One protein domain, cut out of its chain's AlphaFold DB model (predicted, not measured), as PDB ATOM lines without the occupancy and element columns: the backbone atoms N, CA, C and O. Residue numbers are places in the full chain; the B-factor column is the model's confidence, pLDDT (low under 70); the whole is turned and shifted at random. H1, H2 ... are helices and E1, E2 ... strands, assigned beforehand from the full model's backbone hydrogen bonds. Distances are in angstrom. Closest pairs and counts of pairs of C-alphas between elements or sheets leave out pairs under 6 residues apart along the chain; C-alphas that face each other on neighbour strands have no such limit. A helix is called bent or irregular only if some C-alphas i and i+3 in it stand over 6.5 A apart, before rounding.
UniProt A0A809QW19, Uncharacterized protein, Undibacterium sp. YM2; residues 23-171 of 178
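This is residues 23 to 171 of the 178 residues of an uncharacterized protein of Undibacterium sp. YM2 (UniProt A0A809QW19). One end of the domain is a small two-layer block, in which the helices H1 and H3 lie side by side over one face of a three-stranded parallel sheet, E1, E2 and E4. The other half is a looser winding of long loops, with the small hairpin E5 and E6 and the short helices H4, H5 and H6 set among them, while H2 and the short strand E3 lie between the two halves. The printed part has 149 residues, with six named helices and six named strands in the order E1 H1 E2 H2 E3 H3 E4 E5 E6 H4 H5 H6; the class is mixed, helices and strands, though under half of the residues, 64, are in named elements. The whole is only just compact, close to loose, with a radius of gyration of the C-alphas of 17.3 A and spans of 49 by 37 by 31 A.

The sheet is made of E1, residues 23 to 25, E2, residues 48 to 51 and 9.7 A long, and E4, residues 98 to 101 and 9.9 A long. E1 begins with C-alpha 23 at (55.736, 61.676, 13.724). H1, residues 30 to 41, measures 14.4 A. H3, residues 82 to 94, is the longest helix by residues and measures 18.3 A, from C-alpha 82 at (53.075, 46.320, 28.277). H2 holds residues 63 to 67 and E3 residues 69 to 71. E5, residues 112 to 114, and E6, residues 120 to 122, are each 7.3 A long. H4 holds residues 145 to 148, H5 residues 150 to 155, and H6 residues 168 to 171, ending with C-alpha 171 at (29.968, 48.952, 22.526). H1 and H2 are irregular, but only just: C-alphas 38 and 41 are 6.7 A apart, and C-alphas 63 and 66 are 6.9 A apart.

In the sheet, E2 is the inner strand and E1 and E4 are the edge strands. E1 and E2 are parallel at 29 degrees, with N 50 and O 23 2.8 A apart, within hydrogen-bond range. E2 and E4 are parallel at 25 degrees, with N 49 and O 98 within range at 2.8 A. E1, H1 and E2 form a strand-helix-strand unit, two parallel neighbour strands with a helix between, and its crossover is right-handed. H1 is on the sheet over E2 at a height of 10.2 A, running along the strands. H3 is on the same face over E4 at a height of 9.9 A, also along the strands. H1 and H3 touch at a shallow tilt of 9 degrees, the same way, and their closest C-alphas are those of Ala 34 and Met 88, 4.5 A apart. H2 is not on this sheet and meets E3 only through their link. E3 pairs with no named strand, but residues 56 to 57 pair antiparallel with its residues 69 to 71. The closest C-alphas of E3 and E6 are those of Val 70 and Trp 121, 7.0 A apart. E5 and E6 are an antiparallel hairpin at 170 degrees, with N 121 and O 113 within range at 2.9 A. H4 and H5 only just touch, with 3 pairs of C-alphas within 8 A, and only at the corner; the closest are those of Asp 145 and Val 153, 6.2 A apart. H6 touches no helix and is apart from H5. Every O i to N i+4 pair is within range in H3 and H5, 7 of 8 in H1 and 0 of 1 in H2, where 1 of 2 O i to N i+3 pairs is; H4 and H6 are too short for an i+4 pair.

The two C-alphas farthest apart are those of Pro 43 and Pro 137, 49.8 A. The printed part has no cut. The links E2 to H2, E6 to H4 and H5 to H6 are long, with 11, 22 and 12 residues. The mean pLDDT of the printed part is 96.4; residue 171 alone is under 70, and H6 has a mean of 72.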
ATOM      1  N   VAL A  23      55.038  62.679  14.545       98.56
ATOM      2  CA  VAL A  23      55.736  61.676  13.724       98.56
ATOM      3  C   VAL A  23      55.177  60.276  13.973       98.56
ATOM      4  O   VAL A  23      54.836  59.938  15.105       98.56
ATOM      5  N   GLN A  24      55.088  59.449  12.930       98.56
ATOM      6  CA  GLN A  24      54.765  58.029  13.066       98.56
ATOM      7  C   GLN A  24      56.051  57.205  13.174       98.56
ATOM      8  O   GLN A  24      56.838  57.140  12.234       98.56
ATOM      9  N   MET A  25      56.235  56.527  14.306       98.38
ATOM     10  CA  MET A  25      57.394  55.668  14.566       98.38
ATOM     11  C   MET A  25      57.057  54.224  14.193       98.38
ATOM     12  O   MET A  25      56.866  53.350  15.041       98.38
ATOM     13  N   PHE A  26      56.897  53.996  12.890       98.25
ATOM     14  CA  PHE A  26      56.427  52.728  12.336       98.25
ATOM     15  C   PHE A  26      57.390  51.572  12.650       98.25
ATOM     16  O   PHE A  26      58.543  51.601  12.231       98.25
ATOM     17  N   HIS A  27      56.906  50.546  13.364       97.06
ATOM     18  CA  HIS A  27      57.659  49.340  13.766       97.06
ATOM     19  C   HIS A  27      58.827  49.546  14.745       97.06
ATOM     20  O   HIS A  27      59.574  48.605  15.019       97.06
ATOM     21  N   TRP A  28      58.971  50.730  15.340       98.69
ATOM     22  CA  TRP A  28      60.000  50.955  16.357       98.69
ATOM     23  C   TRP A  28      59.668  50.232  17.666       98.69
ATOM     24  O   TRP A  28      58.509  50.161  18.082       98.69
ATOM     25  N   LYS A  29      60.698  49.717  18.348       98.62
ATOM     26  CA  LYS A  29      60.557  49.157  19.699       98.62
ATOM     27  C   LYS A  29      60.192  50.260  20.689       98.62
ATOM     28  O   LYS A  29      60.669  51.387  20.566       98.62
ATOM     29  N   TRP A  30      59.423  49.924  21.724       98.81
ATOM     30  CA  TRP A  30      59.035  50.883  22.771       98.81
ATOM     31  C   TRP A  30      60.244  51.566  23.415       98.81
ATOM     32  O   TRP A  30      60.239  52.774  23.641       98.81
ATOM     33  N   THR A  31      61.311  50.805  23.649       98.81
ATOM     34  CA  THR A  31      62.559  51.298  24.240       98.81
ATOM     35  C   THR A  31      63.308  52.281  23.341       98.81
ATOM     36  O   THR A  31      63.959  53.186  23.859       98.81
ATOM     37  N   ASP A  32      63.201  52.153  22.020       98.88
ATOM     38  CA  ASP A  32      63.842  53.074  21.078       98.88
ATOM     39  C   ASP A  32      63.023  54.355  20.910       98.88
ATOM     40  O   ASP A  32      63.591  55.444  20.928       98.88
ATOM     41  N   ILE A  33      61.689  54.256  20.882       98.81
ATOM     42  CA  ILE A  33      60.808  55.435  20.909       98.81
ATOM     43  C   ILE A  33      61.034  56.250  22.189       98.81
ATOM     44  O   ILE A  33      61.132  57.472  22.129       98.81
ATOM     45  N   ALA A  34      61.173  55.590  23.345       98.88
ATOM     46  CA  ALA A  34      61.440  56.267  24.613       98.88
ATOM     47  C   ALA A  34      62.736  57.098  24.566       98.88
ATOM     48  O   ALA A  34      62.757  58.247  25.011       98.88
ATOM     49  N   LYS A  35      63.811  56.538  23.993       98.88
ATOM     50  CA  LYS A  35      65.082  57.257  23.797       98.88
ATOM     51  C   LYS A  35      64.913  58.429  22.837       98.88
ATOM     52  O   LYS A  35      65.395  59.517  23.132       98.88
ATOM     53  N   GLU A  36      64.215  58.220  21.725       98.81
ATOM     54  CA  GLU A  36      64.009  59.243  20.699       98.81
ATOM     55  C   GLU A  36      63.174  60.420  21.222       98.81
ATOM     56  O   GLU A  36      63.484  61.580  20.950       98.81
ATOM     57  N   CYS A  37      62.168  60.140  22.058       98.75
ATOM     58  CA  CYS A  37      61.392  61.161  22.753       98.75
ATOM     59  C   CYS A  37      62.275  62.092  23.592       98.75
ATOM     60  O   CYS A  37      62.166  63.310  23.466       98.75
ATOM     61  N   SER A  38      63.165  61.526  24.407       98.50
ATOM     62  CA  SER A  38      64.051  62.302  25.282       98.50
ATOM     63  C   SER A  38      65.173  63.007  24.524       98.50
ATOM     64  O   SER A  38      65.497  64.153  24.827       98.50
ATOM     65  N   ASN A  39      65.778  62.330  23.548       98.62
ATOM     66  CA  ASN A  39      66.998  62.805  22.899       98.62
ATOM     67  C   ASN A  39      66.724  63.770  21.742       98.62
ATOM     68  O   ASN A  39      67.579  64.603  21.441       98.62
ATOM     69  N   PHE A  40      65.567  63.652  21.084       98.62
ATOM     70  CA  PHE A  40      65.289  64.387  19.855       98.62
ATOM     71  C   PHE A  40      63.884  64.989  19.815       98.62
ATOM     72  O   PHE A  40      63.760  66.210  19.770       98.62
ATOM     73  N   LEU A  41      62.818  64.184  19.867       98.50
ATOM     74  CA  LEU A  41      61.457  64.676  19.593       98.50
ATOM     75  C   LEU A  41      61.023  65.769  20.574       98.50
ATOM     76  O   LEU A  41      60.507  66.800  20.145       98.50
ATOM     77  N   GLY A  42      61.270  65.564  21.870       98.25
ATOM     78  CA  GLY A  42      60.999  66.552  22.911       98.25
ATOM     79  C   GLY A  42      61.764  67.857  22.675       98.25
ATOM     80  O   GLY A  42      61.117  68.883  22.453       98.25
ATOM     81  N   PRO A  43      63.113  67.831  22.639       98.06
ATOM     82  CA  PRO A  43      63.940  69.014  22.378       98.06
ATOM     83  C   PRO A  43      63.640  69.747  21.064       98.06
ATOM     84  O   PRO A  43      63.778  70.965  21.002       98.06
ATOM     85  N   GLN A  44      63.233  69.026  20.015       98.00
ATOM     86  CA  GLN A  44      62.885  69.606  18.713       98.00
ATOM     87  C   GLN A  44      61.431  70.099  18.628       98.00
ATOM     88  O   GLN A  44      61.017  70.610  17.589       98.00
ATOM     89  N   GLY A  45      60.644  69.965  19.698       97.56
ATOM     90  CA  GLY A  45      59.295  70.522  19.764       97.56
ATOM     91  C   GLY A  45      58.209  69.681  19.086       97.56
ATOM     92  O   GLY A  45      57.127  70.206  18.827       97.56
ATOM     93  N   TYR A  46      58.440  68.390  18.815       98.50
ATOM     94  CA  TYR A  46      57.376  67.509  18.319       98.50
ATOM     95  C   TYR A  46      56.265  67.384  19.369       98.50
ATOM     96  O   TYR A  46      56.514  67.107  20.544       98.50
ATOM     97  N   GLY A  47      55.021  67.564  18.932       97.88
ATOM     98  CA  GLY A  47      53.828  67.545  19.776       97.88
ATOM     99  C   GLY A  47      53.313  66.151  20.112       97.88
ATOM    100  O   GLY A  47      52.580  65.987  21.097       97.88
ATOM    101  N   GLY A  48      53.676  65.151  19.308       98.44
ATOM    102  CA  GLY A  48      53.277  63.771  19.535       98.44
ATOM    103  C   GLY A  48      53.988  62.744  18.660       98.44
ATOM    104  O   GLY A  48      54.567  63.064  17.621       98.44
ATOM    105  N   VAL A  49      53.896  61.494  19.094       98.69
ATOM    106  CA  VAL A  49      54.382  60.311  18.397       98.69
ATOM    107  C   VAL A  49      53.234  59.323  18.207       98.69
ATOM    108  O   VAL A  49      52.549  58.969  19.166       98.69
ATOM    109  N   GLN A  50      53.013  58.873  16.973       98.75
ATOM    110  CA  GLN A  50      52.110  57.766  16.681       98.75
ATOM    111  C   GLN A  50      52.885  56.450  16.742       98.75
ATOM    112  O   GLN A  50      53.876  56.266  16.030       98.75
ATOM    113  N   ILE A  51      52.411  55.536  17.584       98.75
ATOM    114  CA  ILE A  51      52.983  54.199  17.739       98.75
ATOM    115  C   ILE A  51      52.207  53.183  16.904       98.75
ATOM    116  O   ILE A  51      51.018  53.345  16.648       98.75
ATOM    117  N   SER A  52      52.891  52.120  16.489       98.56
ATOM    118  CA  SER A  52      52.237  50.957  15.880       98.56
ATOM    119  C   SER A  52      51.356  50.208  16.906       98.56
ATOM    120  O   SER A  52      51.545  50.417  18.107       98.56
ATOM    121  N   PRO A  53      50.415  49.339  16.479       98.44
ATOM    122  CA  PRO A  53      49.464  48.700  17.389       98.44
ATOM    123  C   PRO A  53      50.089  48.009  18.616       98.44
ATOM    124  O   PRO A  53      50.963  47.151  18.453       98.44
ATOM    125  N   PRO A  54      49.657  48.353  19.849       98.12
ATOM    126  CA  PRO A  54      50.250  47.816  21.073       98.12
ATOM    127  C   PRO A  54      49.630  46.500  21.558       98.12
ATOM    128  O   PRO A  54      50.219  45.830  22.405       98.12
ATOM    129  N   SER A  55      48.447  46.131  21.063       97.31
ATOM    130  CA  SER A  55      47.746  44.911  21.472       97.31
ATOM    131  C   SER A  55      48.482  43.643  21.043       97.31
ATOM    132  O   SER A  55      49.173  43.619  20.022       97.31
ATOM    133  N   SER A  56      48.261  42.554  21.776       98.06
ATOM    134  CA  SER A  56      48.691  41.224  21.363       98.06
ATOM    135  C   SER A  56      48.021  40.836  20.045       98.06
ATOM    136  O   SER A  56      46.797  40.920  19.896       98.06
ATOM    137  N   ALA A  57      48.832  40.408  19.084       98.12
ATOM    138  CA  ALA A  57      48.427  40.221  17.695       98.12
ATOM    139  C   ALA A  57      49.058  38.959  17.095       98.12
ATOM    140  O   ALA A  57      49.776  38.215  17.770       98.12
ATOM    141  N   ASN A  58      48.787  38.702  15.817       97.81
ATOM    142  CA  ASN A  58      49.408  37.612  15.075       97.81
ATOM    143  C   ASN A  58      50.955  37.716  15.115       97.81
ATOM    144  O   ASN A  58      51.552  38.766  14.864       97.81
ATOM    145  N   ARG A  59      51.618  36.598  15.442       94.94
ATOM    146  CA  ARG A  59      53.080  36.492  15.610       94.94
ATOM    147  C   ARG A  59      53.870  36.290  14.311       94.94
ATOM    148  O   ARG A  59      55.035  35.908  14.393       94.94
ATOM    149  N   GLY A  60      53.251  36.462  13.142       93.38
ATOM    150  CA  GLY A  60      53.919  36.296  11.845       93.38
ATOM    151  C   GLY A  60      55.161  37.188  11.675       93.38
ATOM    152  O   GLY A  60      55.543  37.945  12.565       93.38
ATOM    153  N   SER A  61      55.825  37.129  10.524       93.69
ATOM    154  CA  SER A  61      57.028  37.931  10.240       93.69
ATOM    155  C   SER A  61      56.769  39.191   9.408       93.69
ATOM    156  O   SER A  61      57.680  39.992   9.220       93.69
ATOM    157  N   ASN A  62      55.546  39.407   8.930       96.88
ATOM    158  CA  ASN A  62      55.198  40.541   8.088       96.88
ATOM    159  C   ASN A  62      54.940  41.803   8.915       96.88
ATOM    160  O   ASN A  62      54.559  41.755  10.092       96.88
ATOM    161  N   TRP A  63      55.096  42.964   8.276       96.75
ATOM    162  CA  TRP A  63      54.833  44.237   8.942       96.75
ATOM    163  C   TRP A  63      53.362  44.379   9.352       96.75
ATOM    164  O   TRP A  63      53.060  45.004  10.366       96.75
ATOM    165  N   TRP A  64      52.452  43.768   8.588       97.31
ATOM    166  CA  TRP A  64      51.014  43.911   8.768       97.31
ATOM    167  C   TRP A  64      50.408  42.955   9.801       97.31
ATOM    168  O   TRP A  64      49.255  43.140  10.175       97.31
ATOM    169  N   ASP A  65      51.143  41.958  10.317       97.38
ATOM    170  CA  ASP A  65      50.555  41.008  11.283       97.38
ATOM    171  C   ASP A  65      50.116  41.691  12.589       97.38
ATOM    172  O   ASP A  65      49.248  41.189  13.296       97.38
ATOM    173  N   ILE A  66      50.694  42.854  12.912       97.56
ATOM    174  CA  ILE A  66      50.303  43.651  14.084       97.56
ATOM    175  C   ILE A  66      48.910  44.279  13.938       97.56
ATOM    176  O   ILE A  66      48.308  44.649  14.939       97.56
ATOM    177  N   TYR A  67      48.384  44.360  12.712       98.38
ATOM    178  CA  TYR A  67      47.014  44.795  12.429       98.38
ATOM    179  C   TYR A  67      46.003  43.649  12.536       98.38
ATOM    180  O   TYR A  67      44.831  43.823  12.237       98.38
ATOM    181  N   GLN A  68      46.442  42.471  12.978       98.50
ATOM    182  CA  GLN A  68      45.595  41.319  13.249       98.50
ATOM    183  C   GLN A  68      45.561  41.057  14.759       98.50
ATOM    184  O   GLN A  68      46.250  40.146  15.238       98.50
ATOM    185  N   PRO A  69      44.817  41.872  15.533       97.88
ATOM    186  CA  PRO A  69      44.749  41.730  16.980       97.88
ATOM    187  C   PRO A  69      44.084  40.407  17.373       97.88
ATOM    188  O   PRO A  69      43.227  39.867  16.670       97.88
ATOM    189  N   VAL A  70      44.498  39.890  18.524       97.69
ATOM    190  CA  VAL A  70      43.966  38.663  19.130       97.69
ATOM    191  C   VAL A  70      43.443  38.947  20.533       97.69
ATOM    192  O   VAL A  70      42.396  38.427  20.912       97.69
ATOM    193  N   ASP A  71      44.157  39.772  21.302       95.00
ATOM    194  CA  ASP A  71      43.808  40.101  22.681       95.00
ATOM    195  C   ASP A  71      44.183  41.549  23.010       95.00
ATOM    196  O   ASP A  71      45.360  41.908  23.050       95.00
ATOM    197  N   TYR A  72      43.170  42.376  23.271       93.06
ATOM    198  CA  TYR A  72      43.351  43.778  23.652       93.06
ATOM    199  C   TYR A  72      43.775  43.959  25.114       93.06
ATOM    200  O   TYR A  72      44.297  45.008  25.476       93.06
ATOM    201  N   THR A  73      43.579  42.948  25.965       92.00
ATOM    202  CA  THR A  73      43.911  43.042  27.396       92.00
ATOM    203  C   THR A  73      45.379  42.752  27.685       92.00
ATOM    204  O   THR A  73      45.880  43.089  28.757       92.00
ATOM    205  N   ASN A  74      46.090  42.170  26.718       95.88
ATOM    206  CA  ASN A  74      47.519  41.936  26.805       95.88
ATOM    207  C   ASN A  74      48.263  42.820  25.800       95.88
ATOM    208  O   ASN A  74      48.117  42.658  24.592       95.88
ATOM    209  N   LEU A  75      49.101  43.725  26.303       97.50
ATOM    210  CA  LEU A  75      49.861  44.686  25.492       97.50
ATOM    211  C   LEU A  75      51.283  44.199  25.157       97.50
ATOM    212  O   LEU A  75      52.204  44.994  24.967       97.50
ATOM    213  N   THR A  76      51.490  42.880  25.130       97.69
ATOM    214  CA  THR A  76      52.727  42.272  24.624       97.69
ATOM    215  C   THR A  76      52.628  42.136  23.111       97.69
ATOM    216  O   THR A  76      51.991  41.214  22.599       97.69
ATOM    217  N   SER A  77      53.265  43.060  22.396       97.12
ATOM    218  CA  SER A  77      53.276  43.130  20.931       97.12
ATOM    219  C   SER A  77      54.649  42.763  20.358       97.12
ATOM    220  O   SER A  77      55.600  42.478  21.090       97.12
ATOM    221  N   LYS A  78      54.798  42.844  19.029       96.44
ATOM    222  CA  LYS A  78      56.115  42.749  18.379       96.44
ATOM    223  C   LYS A  78      57.068  43.879  18.797       96.44
ATOM    224  O   LYS A  78      58.278  43.722  18.637       96.44
ATOM    225  N   MET A  79      56.565  44.994  19.324       98.06
ATOM    226  CA  MET A  79      57.359  46.179  19.664       98.06
ATOM    227  C   MET A  79      57.857  46.167  21.120       98.06
ATOM    228  O   MET A  79      58.770  46.923  21.453       98.06
ATOM    229  N   GLY A  80      57.323  45.268  21.952       98.19
ATOM    230  CA  GLY A  80      57.709  45.080  23.349       98.19
ATOM    231  C   GLY A  80      56.517  44.724  24.238       98.19
ATOM    232  O   GLY A  80      55.380  44.592  23.779       98.19
ATOM    233  N   THR A  81      56.794  44.576  25.525       98.50
ATOM    234  CA  THR A  81      55.837  44.269  26.593       98.50
ATOM    235  C   THR A  81      54.993  45.483  26.989       98.50
ATOM    236  O   THR A  81      55.360  46.633  26.735       98.50
ATOM    237  N   GLY A  82      53.893  45.243  27.710       98.12
ATOM    238  CA  GLY A  82      53.075  46.320  28.277       98.12
ATOM    239  C   GLY A  82      53.830  47.209  29.276       98.12
ATOM    240  O   GLY A  82      53.586  48.412  29.333       98.12
ATOM    241  N   ALA A  83      54.795  46.652  30.016       98.56
ATOM    242  CA  ALA A  83      55.635  47.425  30.934       98.56
ATOM    243  C   ALA A  83      56.579  48.377  30.179       98.56
ATOM    244  O   ALA A  83      56.734  49.538  30.559       98.56
ATOM    245  N   GLU A  84      57.174  47.916  29.076       98.81
ATOM    246  CA  GLU A  84      57.994  48.763  28.204       98.81
ATOM    247  C   GLU A  84      57.153  49.842  27.513       98.81
ATOM    248  O   GLU A  84      57.598  50.985  27.418       98.81
ATOM    249  N   LEU A  85      55.924  49.516  27.097       98.75
ATOM    250  CA  LEU A  85      54.978  50.492  26.552       98.75
ATOM    251  C   LEU A  85      54.660  51.590  27.577       98.75
ATOM    252  O   LEU A  85      54.748  52.773  27.255       98.75
ATOM    253  N   GLN A  86      54.337  51.217  28.819       98.69
ATOM    254  CA  GLN A  86      54.073  52.174  29.896       98.69
ATOM    255  C   GLN A  86      55.297  53.055  30.184       98.69
ATOM    256  O   GLN A  86      55.165  54.270  30.340       98.69
ATOM    257  N   SER A  87      56.490  52.459  30.221       98.75
ATOM    258  CA  SER A  87      57.746  53.190  30.402       98.75
ATOM    259  C   SER A  87      57.990  54.199  29.274       98.75
ATOM    260  O   SER A  87      58.329  55.357  29.535       98.75
ATOM    261  N   MET A  88      57.743  53.800  28.023       98.81
ATOM    262  CA  MET A  88      57.845  54.674  26.855       98.81
ATOM    263  C   MET A  88      56.862  55.841  26.936       98.81
ATOM    264  O   MET A  88      57.281  56.984  26.773       98.81
ATOM    265  N   ILE A  89      55.595  55.582  27.278       98.75
ATOM    266  CA  ILE A  89      54.577  56.628  27.456       98.75
ATOM    267  C   ILE A  89      55.021  57.644  28.511       98.75
ATOM    268  O   ILE A  89      55.015  58.845  28.247       98.75
ATOM    269  N   ASN A  90      55.460  57.174  29.681       98.62
ATOM    270  CA  ASN A  90      55.930  58.051  30.753       98.62
ATOM    271  C   ASN A  90      57.136  58.890  30.314       98.62
ATOM    272  O   ASN A  90      57.189  60.086  30.588       98.62
ATOM    273  N   THR A  91      58.082  58.275  29.603       98.69
ATOM    274  CA  THR A  91      59.287  58.952  29.105       98.69
ATOM    275  C   THR A  91      58.936  60.022  28.072       98.69
ATOM    276  O   THR A  91      59.386  61.160  28.186       98.69
ATOM    277  N   CYS A  92      58.077  59.702  27.101       98.62
ATOM    278  CA  CYS A  92      57.621  60.666  26.103       98.62
ATOM    279  C   CYS A  92      56.838  61.815  26.737       98.62
ATOM    280  O   CYS A  92      57.106  62.975  26.428       98.62
ATOM    281  N   HIS A  93      55.945  61.522  27.686       98.56
ATOM    282  CA  HIS A  93      55.217  62.557  28.412       98.56
ATOM    283  C   HIS A  93      56.155  63.473  29.208       98.56
ATOM    284  O   HIS A  93      55.983  64.691  29.170       98.56
ATOM    285  N   ALA A  94      57.185  62.921  29.858       98.06
ATOM    286  CA  ALA A  94      58.212  63.705  30.544       98.06
ATOM    287  C   ALA A  94      59.021  64.603  29.592       98.06
ATOM    288  O   ALA A  94      59.420  65.695  29.987       98.06
ATOM    289  N   ALA A  95      59.202  64.181  28.338       97.94
ATOM    290  CA  ALA A  95      59.829  64.968  27.276       97.94
ATOM    291  C   ALA A  95      58.866  65.950  26.572       97.94
ATOM    292  O   ALA A  95      59.242  66.583  25.588       97.94
ATOM    293  N   GLY A  96      57.617  66.069  27.036       98.00
ATOM    294  CA  GLY A  96      56.609  66.949  26.443       98.00
ATOM    295  C   GLY A  96      55.954  66.404  25.167       98.00
ATOM    296  O   GLY A  96      55.219  67.132  24.500       98.00
ATOM    297  N   VAL A  97      56.149  65.125  24.837       98.56
ATOM    298  CA  VAL A  97      55.635  64.471  23.623       98.56
ATOM    299  C   VAL A  97      54.427  63.595  23.966       98.56
ATOM    300  O   VAL A  97      54.512  62.716  24.819       98.56
ATOM    301  N   ARG A  98      53.285  63.798  23.296       98.38
ATOM    302  CA  ARG A  98      52.087  62.943  23.459       98.38
ATOM    303  C   ARG A  98      52.259  61.609  22.740       98.38
ATOM    304  O   ARG A  98      52.922  61.555  21.713       98.38
ATOM    305  N   VAL A  99      51.587  60.564  23.211       98.56
ATOM    306  CA  VAL A  99      51.541  59.271  22.513       98.56
ATOM    307  C   VAL A  99      50.162  59.052  21.895       98.56
ATOM    308  O   VAL A  99      49.147  59.154  22.582       98.56
ATOM    309  N   TYR A 100      50.126  58.736  20.602       98.44
ATOM    310  CA  TYR A 100      48.924  58.340  19.870       98.44
ATOM    311  C   TYR A 100      49.015  56.852  19.532       98.44
ATOM    312  O   TYR A 100      49.886  56.434  18.767       98.44
ATOM    313  N   ALA A 101      48.141  56.044  20.128       97.62
ATOM    314  CA  ALA A 101      48.103  54.608  19.882       97.62
ATOM    315  C   ALA A 101      47.261  54.286  18.642       97.62
ATOM    316  O   ALA A 101      46.129  54.752  18.519       97.62
ATOM    317  N   ASP A 102      47.813  53.472  17.747       98.12
ATOM    318  CA  ASP A 102      47.064  52.846  16.659       98.12
ATOM    319  C   ASP A 102      46.265  51.657  17.217       98.12
ATOM    320  O   ASP A 102      46.845  50.728  17.784       98.12
ATOM    321  N   ILE A 103      44.936  51.708  17.118       96.44
ATOM    322  CA  ILE A 103      44.032  50.691  17.661       96.44
ATOM    323  C   ILE A 103      43.146  50.162  16.536       96.44
ATOM    324  O   ILE A 103      42.333  50.889  15.963       96.44
ATOM    325  N   VAL A 104      43.263  48.865  16.255       97.31
ATOM    326  CA  VAL A 104      42.398  48.180  15.291       97.31
ATOM    327  C   VAL A 104      41.075  47.839  15.966       97.31
ATOM    328  O   VAL A 104      41.011  46.914  16.769       97.31
ATOM    329  N   VAL A 105      40.022  48.586  15.630       94.19
ATOM    330  CA  VAL A 105      38.669  48.416  16.200       94.19
ATOM    331  C   VAL A 105      37.709  47.628  15.303       94.19
ATOM    332  O   VAL A 105      36.633  47.248  15.746       94.19
ATOM    333  N   ASN A 106      38.076  47.412  14.038       96.38
ATOM    334  CA  ASN A 106      37.182  46.856  13.019       96.38
ATOM    335  C   ASN A 106      37.145  45.321  13.010       96.38
ATOM    336  O   ASN A 106      36.090  44.723  12.852       96.38
ATOM    337  N   HIS A 107      38.305  44.671  13.093       97.75
ATOM    338  CA  HIS A 107      38.449  43.235  12.854       97.75
ATOM    339  C   HIS A 107      39.477  42.608  13.794       97.75
ATOM    340  O   HIS A 107      40.284  43.312  14.399       97.75
ATOM    341  N   LEU A 108      39.483  41.274  13.858       97.81
ATOM    342  CA  LEU A 108      40.519  40.484  14.532       97.81
ATOM    343  C   LEU A 108      41.342  39.648  13.540       97.81
ATOM    344  O   LEU A 108      41.104  39.657  12.333       97.81
ATOM    345  N   ALA A 109      42.328  38.909  14.056       98.12
ATOM    346  CA  ALA A 109      43.177  38.026  13.261       98.12
ATOM    347  C   ALA A 109      42.393  36.958  12.485       98.12
ATOM    348  O   ALA A 109      41.520  36.288  13.040       98.12
ATOM    349  N   ALA A 110      42.753  36.750  11.218       97.62
ATOM    350  CA  ALA A 110      42.233  35.658  10.398       97.62
ATOM    351  C   ALA A 110      42.953  34.326  10.694       97.62
ATOM    352  O   ALA A 110      43.910  34.260  11.470       97.62
ATOM    353  N   GLY A 111      42.483  33.239  10.071       96.56
ATOM    354  CA  GLY A 111      43.076  31.905  10.208       96.56
ATOM    355  C   GLY A 111      43.077  31.381  11.647       96.56
ATOM    356  O   GLY A 111      42.127  31.575  12.399       96.56
ATOM    357  N   SER A 112      44.141  30.694  12.039       97.44
ATOM    358  CA  SER A 112      44.350  30.228  13.411       97.44
ATOM    359  C   SER A 112      45.829  30.302  13.770       97.44
ATOM    360  O   SER A 112      46.698  30.297  12.895       97.44
ATOM    361  N   GLY A 113      46.131  30.390  15.064       96.88
ATOM    362  CA  GLY A 113      47.512  30.493  15.515       96.88
ATOM    363  C   GLY A 113      47.655  30.815  16.994       96.88
ATOM    364  O   GLY A 113      46.746  30.581  17.789       96.88
ATOM    365  N   THR A 114      48.820  31.359  17.350       97.19
ATOM    366  CA  THR A 114      49.149  31.809  18.708       97.19
ATOM    367  C   THR A 114      49.726  33.217  18.657       97.19
ATOM    368  O   THR A 114      50.592  33.500  17.829       97.19
ATOM    369  N   SER A 115      49.205  34.115  19.485       97.69
ATOM    370  CA  SER A 115      49.526  35.542  19.465       97.69
ATOM    371  C   SER A 115      50.914  35.842  20.032       97.69
ATOM    372  O   SER A 115      51.567  34.967  20.609       97.69
ATOM    373  N   THR A 116      51.360  37.090  19.904       97.88
ATOM    374  CA  THR A 116      52.606  37.590  20.507       97.88
ATOM    375  C   THR A 116      52.661  37.401  22.025       97.88
ATOM    376  O   THR A 116      53.745  37.211  22.565       97.88
ATOM    377  N   ALA A 117      51.510  37.377  22.705       97.19
ATOM    378  CA  ALA A 117      51.409  37.086  24.137       97.19
ATOM    379  C   ALA A 117      51.157  35.603  24.482       97.19
ATOM    380  O   ALA A 117      50.961  35.271  25.649       97.19
ATOM    381  N   GLY A 118      51.119  34.700  23.496       97.06
ATOM    382  CA  GLY A 118      50.935  33.262  23.731       97.06
ATOM    383  C   GLY A 118      49.483  32.765  23.738       97.06
ATOM    384  O   GLY A 118      49.260  31.563  23.862       97.06
ATOM    385  N   ALA A 119      48.487  33.638  23.565       96.81
ATOM    386  CA  ALA A 119      47.088  33.218  23.468       96.81
ATOM    387  C   ALA A 119      46.787  32.576  22.104       96.81
ATOM    388  O   ALA A 119      47.135  33.155  21.072       96.81
ATOM    389  N   ASN A 120      46.128  31.416  22.089       97.00
ATOM    390  CA  ASN A 120      45.684  30.764  20.853       97.00
ATOM    391  C   ASN A 120      44.396  31.404  20.313       97.00
ATOM    392  O   ASN A 120      43.570  31.871  21.095       97.00
ATOM    393  N   TRP A 121      44.205  31.382  18.990       97.62
ATOM    394  CA  TRP A 121      42.963  31.825  18.348       97.62
ATOM    395  C   TRP A 121      42.554  30.931  17.172       97.62
ATOM    396  O   TRP A 121      43.392  30.295  16.525       97.62
ATOM    397  N   VAL A 122      41.253  30.939  16.877       97.62
ATOM    398  CA  VAL A 122      40.638  30.410  15.655       97.62
ATOM    399  C   VAL A 122      39.637  31.444  15.144       97.62
ATOM    400  O   VAL A 122      38.721  31.842  15.868       97.62
ATOM    401  N   ALA A 123      39.815  31.874  13.898       96.06
ATOM    402  CA  ALA A 123      39.095  32.992  13.316       96.06
ATOM    403  C   ALA A 123      37.574  32.866  13.413       96.06
ATOM    404  O   ALA A 123      37.008  31.796  13.176       96.06
ATOM    405  N   ALA A 124      36.931  33.982  13.767       89.25
ATOM    406  CA  ALA A 124      35.482  34.109  13.950       89.25
ATOM    407  C   ALA A 124      34.842  33.038  14.863       89.25
ATOM    408  O   ALA A 124      33.637  32.828  14.807       89.25
ATOM    409  N   SER A 125      35.634  32.331  15.676       92.19
ATOM    410  CA  SER A 125      35.161  31.197  16.481       92.19
ATOM    411  C   SER A 125      35.635  31.298  17.923       92.19
ATOM    412  O   SER A 125      34.832  31.173  18.844       92.19
ATOM    413  N   SER A 126      36.935  31.529  18.122       93.62
ATOM    414  CA  SER A 126      37.552  31.543  19.444       93.62
ATOM    415  C   SER A 126      38.719  32.523  19.507       93.62
ATOM    416  O   SER A 126      39.751  32.332  18.861       93.62
ATOM    417  N   TYR A 127      38.550  33.549  20.331       95.81
ATOM    418  CA  TYR A 127      39.585  34.467  20.798       95.81
ATOM    419  C   TYR A 127      39.457  34.586  22.322       95.81
ATOM    420  O   TYR A 127      38.381  34.306  22.854       95.81
ATOM    421  N   PRO A 128      40.478  35.080  23.047       93.62
ATOM    422  CA  PRO A 128      40.422  35.220  24.508       93.62
ATOM    423  C   PRO A 128      39.174  35.928  25.045       93.62
ATOM    424  O   PRO A 128      38.721  35.631  26.148       93.62
ATOM    425  N   ARG A 129      38.604  36.857  24.268       89.56
ATOM    426  CA  ARG A 129      37.403  37.604  24.652       89.56
ATOM    427  C   ARG A 129      36.286  37.607  23.616       89.56
ATOM    428  O   ARG A 129      35.228  38.151  23.919       89.56
ATOM    429  N   PHE A 130      36.481  37.045  22.430       91.94
ATOM    430  CA  PHE A 130      35.498  37.118  21.348       91.94
ATOM    431  C   PHE A 130      35.118  35.724  20.869       91.94
ATOM    432  O   PHE A 130      35.950  34.822  20.780       91.94
ATOM    433  N   SER A 131      33.840  35.576  20.569       92.38
ATOM    434  CA  SER A 131      33.194  34.363  20.090       92.38
ATOM    435  C   SER A 131      32.556  34.625  18.730       92.38
ATOM    436  O   SER A 131      32.478  35.770  18.293       92.38
ATOM    437  N   ALA A 132      32.036  33.586  18.079       93.06
ATOM    438  CA  ALA A 132      31.341  33.729  16.798       93.06
ATOM    439  C   ALA A 132      30.184  34.746  16.814       93.06
ATOM    440  O   ALA A 132      29.915  35.367  15.793       93.06
ATOM    441  N   ALA A 133      29.526  34.946  17.961       92.31
ATOM    442  CA  ALA A 133      28.413  35.885  18.099       92.31
ATOM    443  C   ALA A 133      28.840  37.364  18.086       92.31
ATOM    444  O   ALA A 133      27.986  38.237  17.994       92.31
ATOM    445  N   ASP A 134      30.141  37.647  18.204       93.12
ATOM    446  CA  ASP A 134      30.682  39.007  18.219       93.12
ATOM    447  C   ASP A 134      31.108  39.498  16.821       93.12
ATOM    448  O   ASP A 134      31.675  40.583  16.699       93.12
ATOM    449  N   PHE A 135      30.880  38.701  15.771       95.31
ATOM    450  CA  PHE A 135      31.265  39.019  14.396       95.31
ATOM    451  C   PHE A 135      30.047  39.109  13.486       95.31
ATOM    452  O   PHE A 135      29.082  38.353  13.636       95.31
ATOM    453  N   HIS A 136      30.134  39.970  12.476       95.88
ATOM    454  CA  HIS A 136      29.197  39.931  11.365       95.88
ATOM    455  C   HIS A 136      29.292  38.588  10.607       95.88
ATOM    456  O   HIS A 136      30.347  37.930  10.602       95.88
ATOM    457  N   PRO A 137      28.204  38.159   9.935       95.44
ATOM    458  CA  PRO A 137      28.231  36.999   9.051       95.44
ATOM    459  C   PRO A 137      29.340  37.089   7.997       95.44
ATOM    460  O   PRO A 137      29.714  38.164   7.539       95.44
ATOM    461  N   ALA A 138      29.866  35.937   7.585       96.06
ATOM    462  CA  ALA A 138      30.959  35.891   6.623       96.06
ATOM    463  C   ALA A 138      30.528  36.393   5.231       96.06
ATOM    464  O   ALA A 138      29.716  35.761   4.559       96.06
ATOM    465  N   CYS A 139      31.143  37.484   4.789       97.88
ATOM    466  CA  CYS A 139      31.180  37.978   3.414       97.88
ATOM    467  C   CYS A 139      32.492  38.751   3.213       97.88
ATOM    468  O   CYS A 139      33.136  39.105   4.198       97.88
ATOM    469  N   ASP A 140      32.889  39.025   1.970       98.12
ATOM    470  CA  ASP A 140      34.130  39.744   1.656       98.12
ATOM    471  C   ASP A 140      33.834  41.015   0.863       98.12
ATOM    472  O   ASP A 140      33.055  40.981  -0.095       98.12
ATOM    473  N   ILE A 141      34.489  42.117   1.238       98.56
ATOM    474  CA  ILE A 141      34.390  43.390   0.516       98.56
ATOM    475  C   ILE A 141      34.951  43.215  -0.899       98.56
ATOM    476  O   ILE A 141      36.095  42.792  -1.079       98.56
ATOM    477  N   GLN A 142      34.168  43.601  -1.903       98.06
ATOM    478  CA  GLN A 142      34.575  43.643  -3.302       98.06
ATOM    479  C   GLN A 142      34.982  45.060  -3.716       98.06
ATOM    480  O   GLN A 142      34.541  46.057  -3.148       98.06
ATOM    481  N   GLY A 143      35.795  45.176  -4.770       97.62
ATOM    482  CA  GLY A 143      36.263  46.480  -5.260       97.62
ATOM    483  C   GLY A 143      35.130  47.433  -5.669       97.62
ATOM    484  O   GLY A 143      35.236  48.638  -5.456       97.62
ATOM    485  N   SER A 144      34.024  46.908  -6.206       97.75
ATOM    486  CA  SER A 144      32.854  47.718  -6.562       97.75
ATOM    487  C   SER A 144      32.147  48.315  -5.345       97.75
ATOM    488  O   SER A 144      31.612  49.420  -5.453       97.75
ATOM    489  N   ASP A 145      32.188  47.636  -4.193       98.31
ATOM    490  CA  ASP A 145      31.386  47.995  -3.019       98.31
ATOM    491  C   ASP A 145      31.741  49.379  -2.468       98.31
ATOM    492  O   ASP A 145      30.857  50.115  -2.030       98.31
ATOM    493  N   TYR A 146      33.010  49.784  -2.583       98.06
ATOM    494  CA  TYR A 146      33.478  51.115  -2.183       98.06
ATOM    495  C   TYR A 146      32.732  52.260  -2.880       98.06
ATOM    496  O   TYR A 146      32.673  53.364  -2.344       98.06
ATOM    497  N   SER A 147      32.157  52.010  -4.060       98.00
ATOM    498  CA  SER A 147      31.434  53.021  -4.837       98.00
ATOM    499  C   SER A 147      29.916  52.980  -4.656       98.00
ATOM    500  O   SER A 147      29.256  53.997  -4.862       98.00
ATOM    501  N   ASN A 148      29.345  51.824  -4.307       97.56
ATOM    502  CA  ASN A 148      27.903  51.608  -4.446       97.56
ATOM    503  C   ASN A 148      27.254  50.752  -3.348       97.56
ATOM    504  O   ASN A 148      26.033  50.605  -3.354       97.56
ATOM    505  N   ASN A 149      28.020  50.212  -2.398       98.00
ATOM    506  CA  ASN A 149      27.509  49.270  -1.408       98.00
ATOM    507  C   ASN A 149      28.119  49.519  -0.024       98.00
ATOM    508  O   ASN A 149      28.958  48.769   0.477       98.00
ATOM    509  N   ARG A 150      27.637  50.579   0.635       97.31
ATOM    510  CA  ARG A 150      28.045  50.922   2.006       97.31
ATOM    511  C   ARG A 150      27.861  49.752   2.974       97.31
ATOM    512  O   ARG A 150      28.677  49.602   3.874       97.31
ATOM    513  N   ASN A 151      26.795  48.962   2.822       97.38
ATOM    514  CA  ASN A 151      26.515  47.857   3.735       97.38
ATOM    515  C   ASN A 151      27.661  46.837   3.718       97.38
ATOM    516  O   ASN A 151      28.225  46.582   4.780       97.38
ATOM    517  N   ALA A 152      28.084  46.385   2.533       97.81
ATOM    518  CA  ALA A 152      29.234  45.494   2.402       97.81
ATOM    519  C   ALA A 152      30.522  46.122   2.951       97.81
ATOM    520  O   ALA A 152      31.210  45.487   3.741       97.81
ATOM    521  N   VAL A 153      30.812  47.390   2.634       98.25
ATOM    522  CA  VAL A 153      32.019  48.086   3.135       98.25
ATOM    523  C   VAL A 153      32.102  48.103   4.666       98.25
ATOM    524  O   VAL A 153      33.198  48.093   5.214       98.25
ATOM    525  N   THR A 154      30.961  48.151   5.359       96.75
ATOM    526  CA  THR A 154      30.913  48.288   6.826       96.75
ATOM    527  C   THR A 154      30.607  47.002   7.593       96.75
ATOM    528  O   THR A 154      30.579  47.052   8.817       96.75
ATOM    529  N   GLN A 155      30.278  45.904   6.904       97.12
ATOM    530  CA  GLN A 155      29.827  44.654   7.543       97.12
ATOM    531  C   GLN A 155      30.472  43.395   6.952       97.12
ATOM    532  O   GLN A 155      30.314  42.309   7.504       97.12
ATOM    533  N   CYS A 156      31.171  43.514   5.820       98.19
ATOM    534  CA  CYS A 156      31.939  42.423   5.242       98.19
ATOM    535  C   CYS A 156      33.417  42.541   5.594       98.19
ATOM    536  O   CYS A 156      33.941  43.596   5.942       98.19
ATOM    537  N   ARG A 157      34.112  41.418   5.460       98.25
ATOM    538  CA  ARG A 157      35.511  41.265   5.828       98.25
ATOM    539  C   ARG A 157      36.404  42.026   4.863       98.25
ATOM    540  O   ARG A 157      36.377  41.811   3.647       98.25
ATOM    541  N   LEU A 158      37.267  42.866   5.421       98.19
ATOM    542  CA  LEU A 158      38.389  43.439   4.695       98.19
ATOM    543  C   LEU A 158      39.451  42.350   4.513       98.19
ATOM    544  O   LEU A 158      40.025  41.884   5.493       98.19
ATOM    545  N   VAL A 159      39.697  41.927   3.270       96.94
ATOM    546  CA  VAL A 159      40.704  40.904   2.905       96.94
ATOM    547  C   VAL A 159      40.623  39.611   3.741       96.94
ATOM    548  O   VAL A 159      41.638  39.012   4.093       96.94
ATOM    549  N   GLY A 160      39.403  39.175   4.071       97.19
ATOM    550  CA  GLY A 160      39.147  37.952   4.838       97.19
ATOM    551  C   GLY A 160      39.329  38.074   6.359       97.19
ATOM    552  O   GLY A 160      39.203  37.070   7.063       97.19
ATOM    553  N   LEU A 161      39.597  39.273   6.886       98.31
ATOM    554  CA  LEU A 161      39.722  39.526   8.325       98.31
ATOM    555  C   LEU A 161      38.341  39.484   9.003       98.31
ATOM    556  O   LEU A 161      37.453  40.220   8.572       98.31
ATOM    557  N   PRO A 162      38.127  38.646  10.039       98.00
ATOM    558  CA  PRO A 162      36.855  38.568  10.758       98.00
ATOM    559  C   PRO A 162      36.376  39.928  11.269       98.00
ATOM    560  O   PRO A 162      37.023  40.533  12.122       98.00
ATOM    561  N   ASP A 163      35.238  40.373  10.743       97.75
ATOM    562  CA  ASP A 163      34.667  41.698  10.976       97.75
ATOM    563  C   ASP A 163      33.817  41.710  12.250       97.75
ATOM    564  O   ASP A 163      32.881  40.916  12.378       97.75
ATOM    565  N   LEU A 164      34.185  42.545  13.223       95.81
ATOM    566  CA  LEU A 164      33.467  42.651  14.491       95.81
ATOM    567  C   LEU A 164      32.096  43.292  14.258       95.81
ATOM    568  O   LEU A 164      31.986  44.306  13.567       95.81
ATOM    569  N   ASP A 165      31.061  42.764  14.912       94.44
ATOM    570  CA  ASP A 165      29.777  43.459  14.998       94.44
ATOM    571  C   ASP A 165      29.922  44.642  15.960       94.44
ATOM    572  O   ASP A 165      29.677  44.558  17.163       94.44
ATOM    573  N   THR A 166      30.365  45.773  15.414       91.38
ATOM    574  CA  THR A 166      30.617  47.018  16.151       91.38
ATOM    575  C   THR A 166      29.338  47.795  16.485       91.38
ATOM    576  O   THR A 166      29.384  48.975  16.848       91.38
ATOM    577  N   GLY A 167      28.175  47.145  16.393       86.19
ATOM    578  CA  GLY A 167      26.897  47.718  16.768       86.19
ATOM    579  C   GLY A 167      26.795  48.101  18.256       86.19
ATOM    580  O   GLY A 167      27.640  47.759  19.093       86.19
ATOM    581  N   PRO A 168      25.707  48.790  18.651       76.56
ATOM    582  CA  PRO A 168      25.537  49.313  20.010       76.56
ATOM    583  C   PRO A 168      25.630  48.261  21.126       76.56
ATOM    584  O   PRO A 168      25.990  48.603  22.252       76.56
ATOM    585  N   ALA A 169      25.282  47.003  20.835       72.19
ATOM    586  CA  ALA A 169      25.353  45.902  21.791       72.19
ATOM    587  C   ALA A 169      26.804  45.602  22.199       72.19
ATOM    588  O   ALA A 169      27.092  45.528  23.398       72.19
ATOM    589  N   MET A 170      27.722  45.526  21.230       74.69
ATOM    590  CA  MET A 170      29.146  45.335  21.499       74.69
ATOM    591  C   MET A 170      29.707  46.522  22.287       74.69
ATOM    592  O   MET A 170      30.318  46.323  23.333       74.69
ATOM    593  N   CYS A 171      29.428  47.758  21.865       63.91
ATOM    594  CA  CYS A 171      29.968  48.952  22.526       63.91
ATOM    595  C   CYS A 171      29.488  49.124  23.981       63.91
ATOM    596  O   CYS A 171      30.230  49.633  24.816       63.91
TER     597      CYS A 171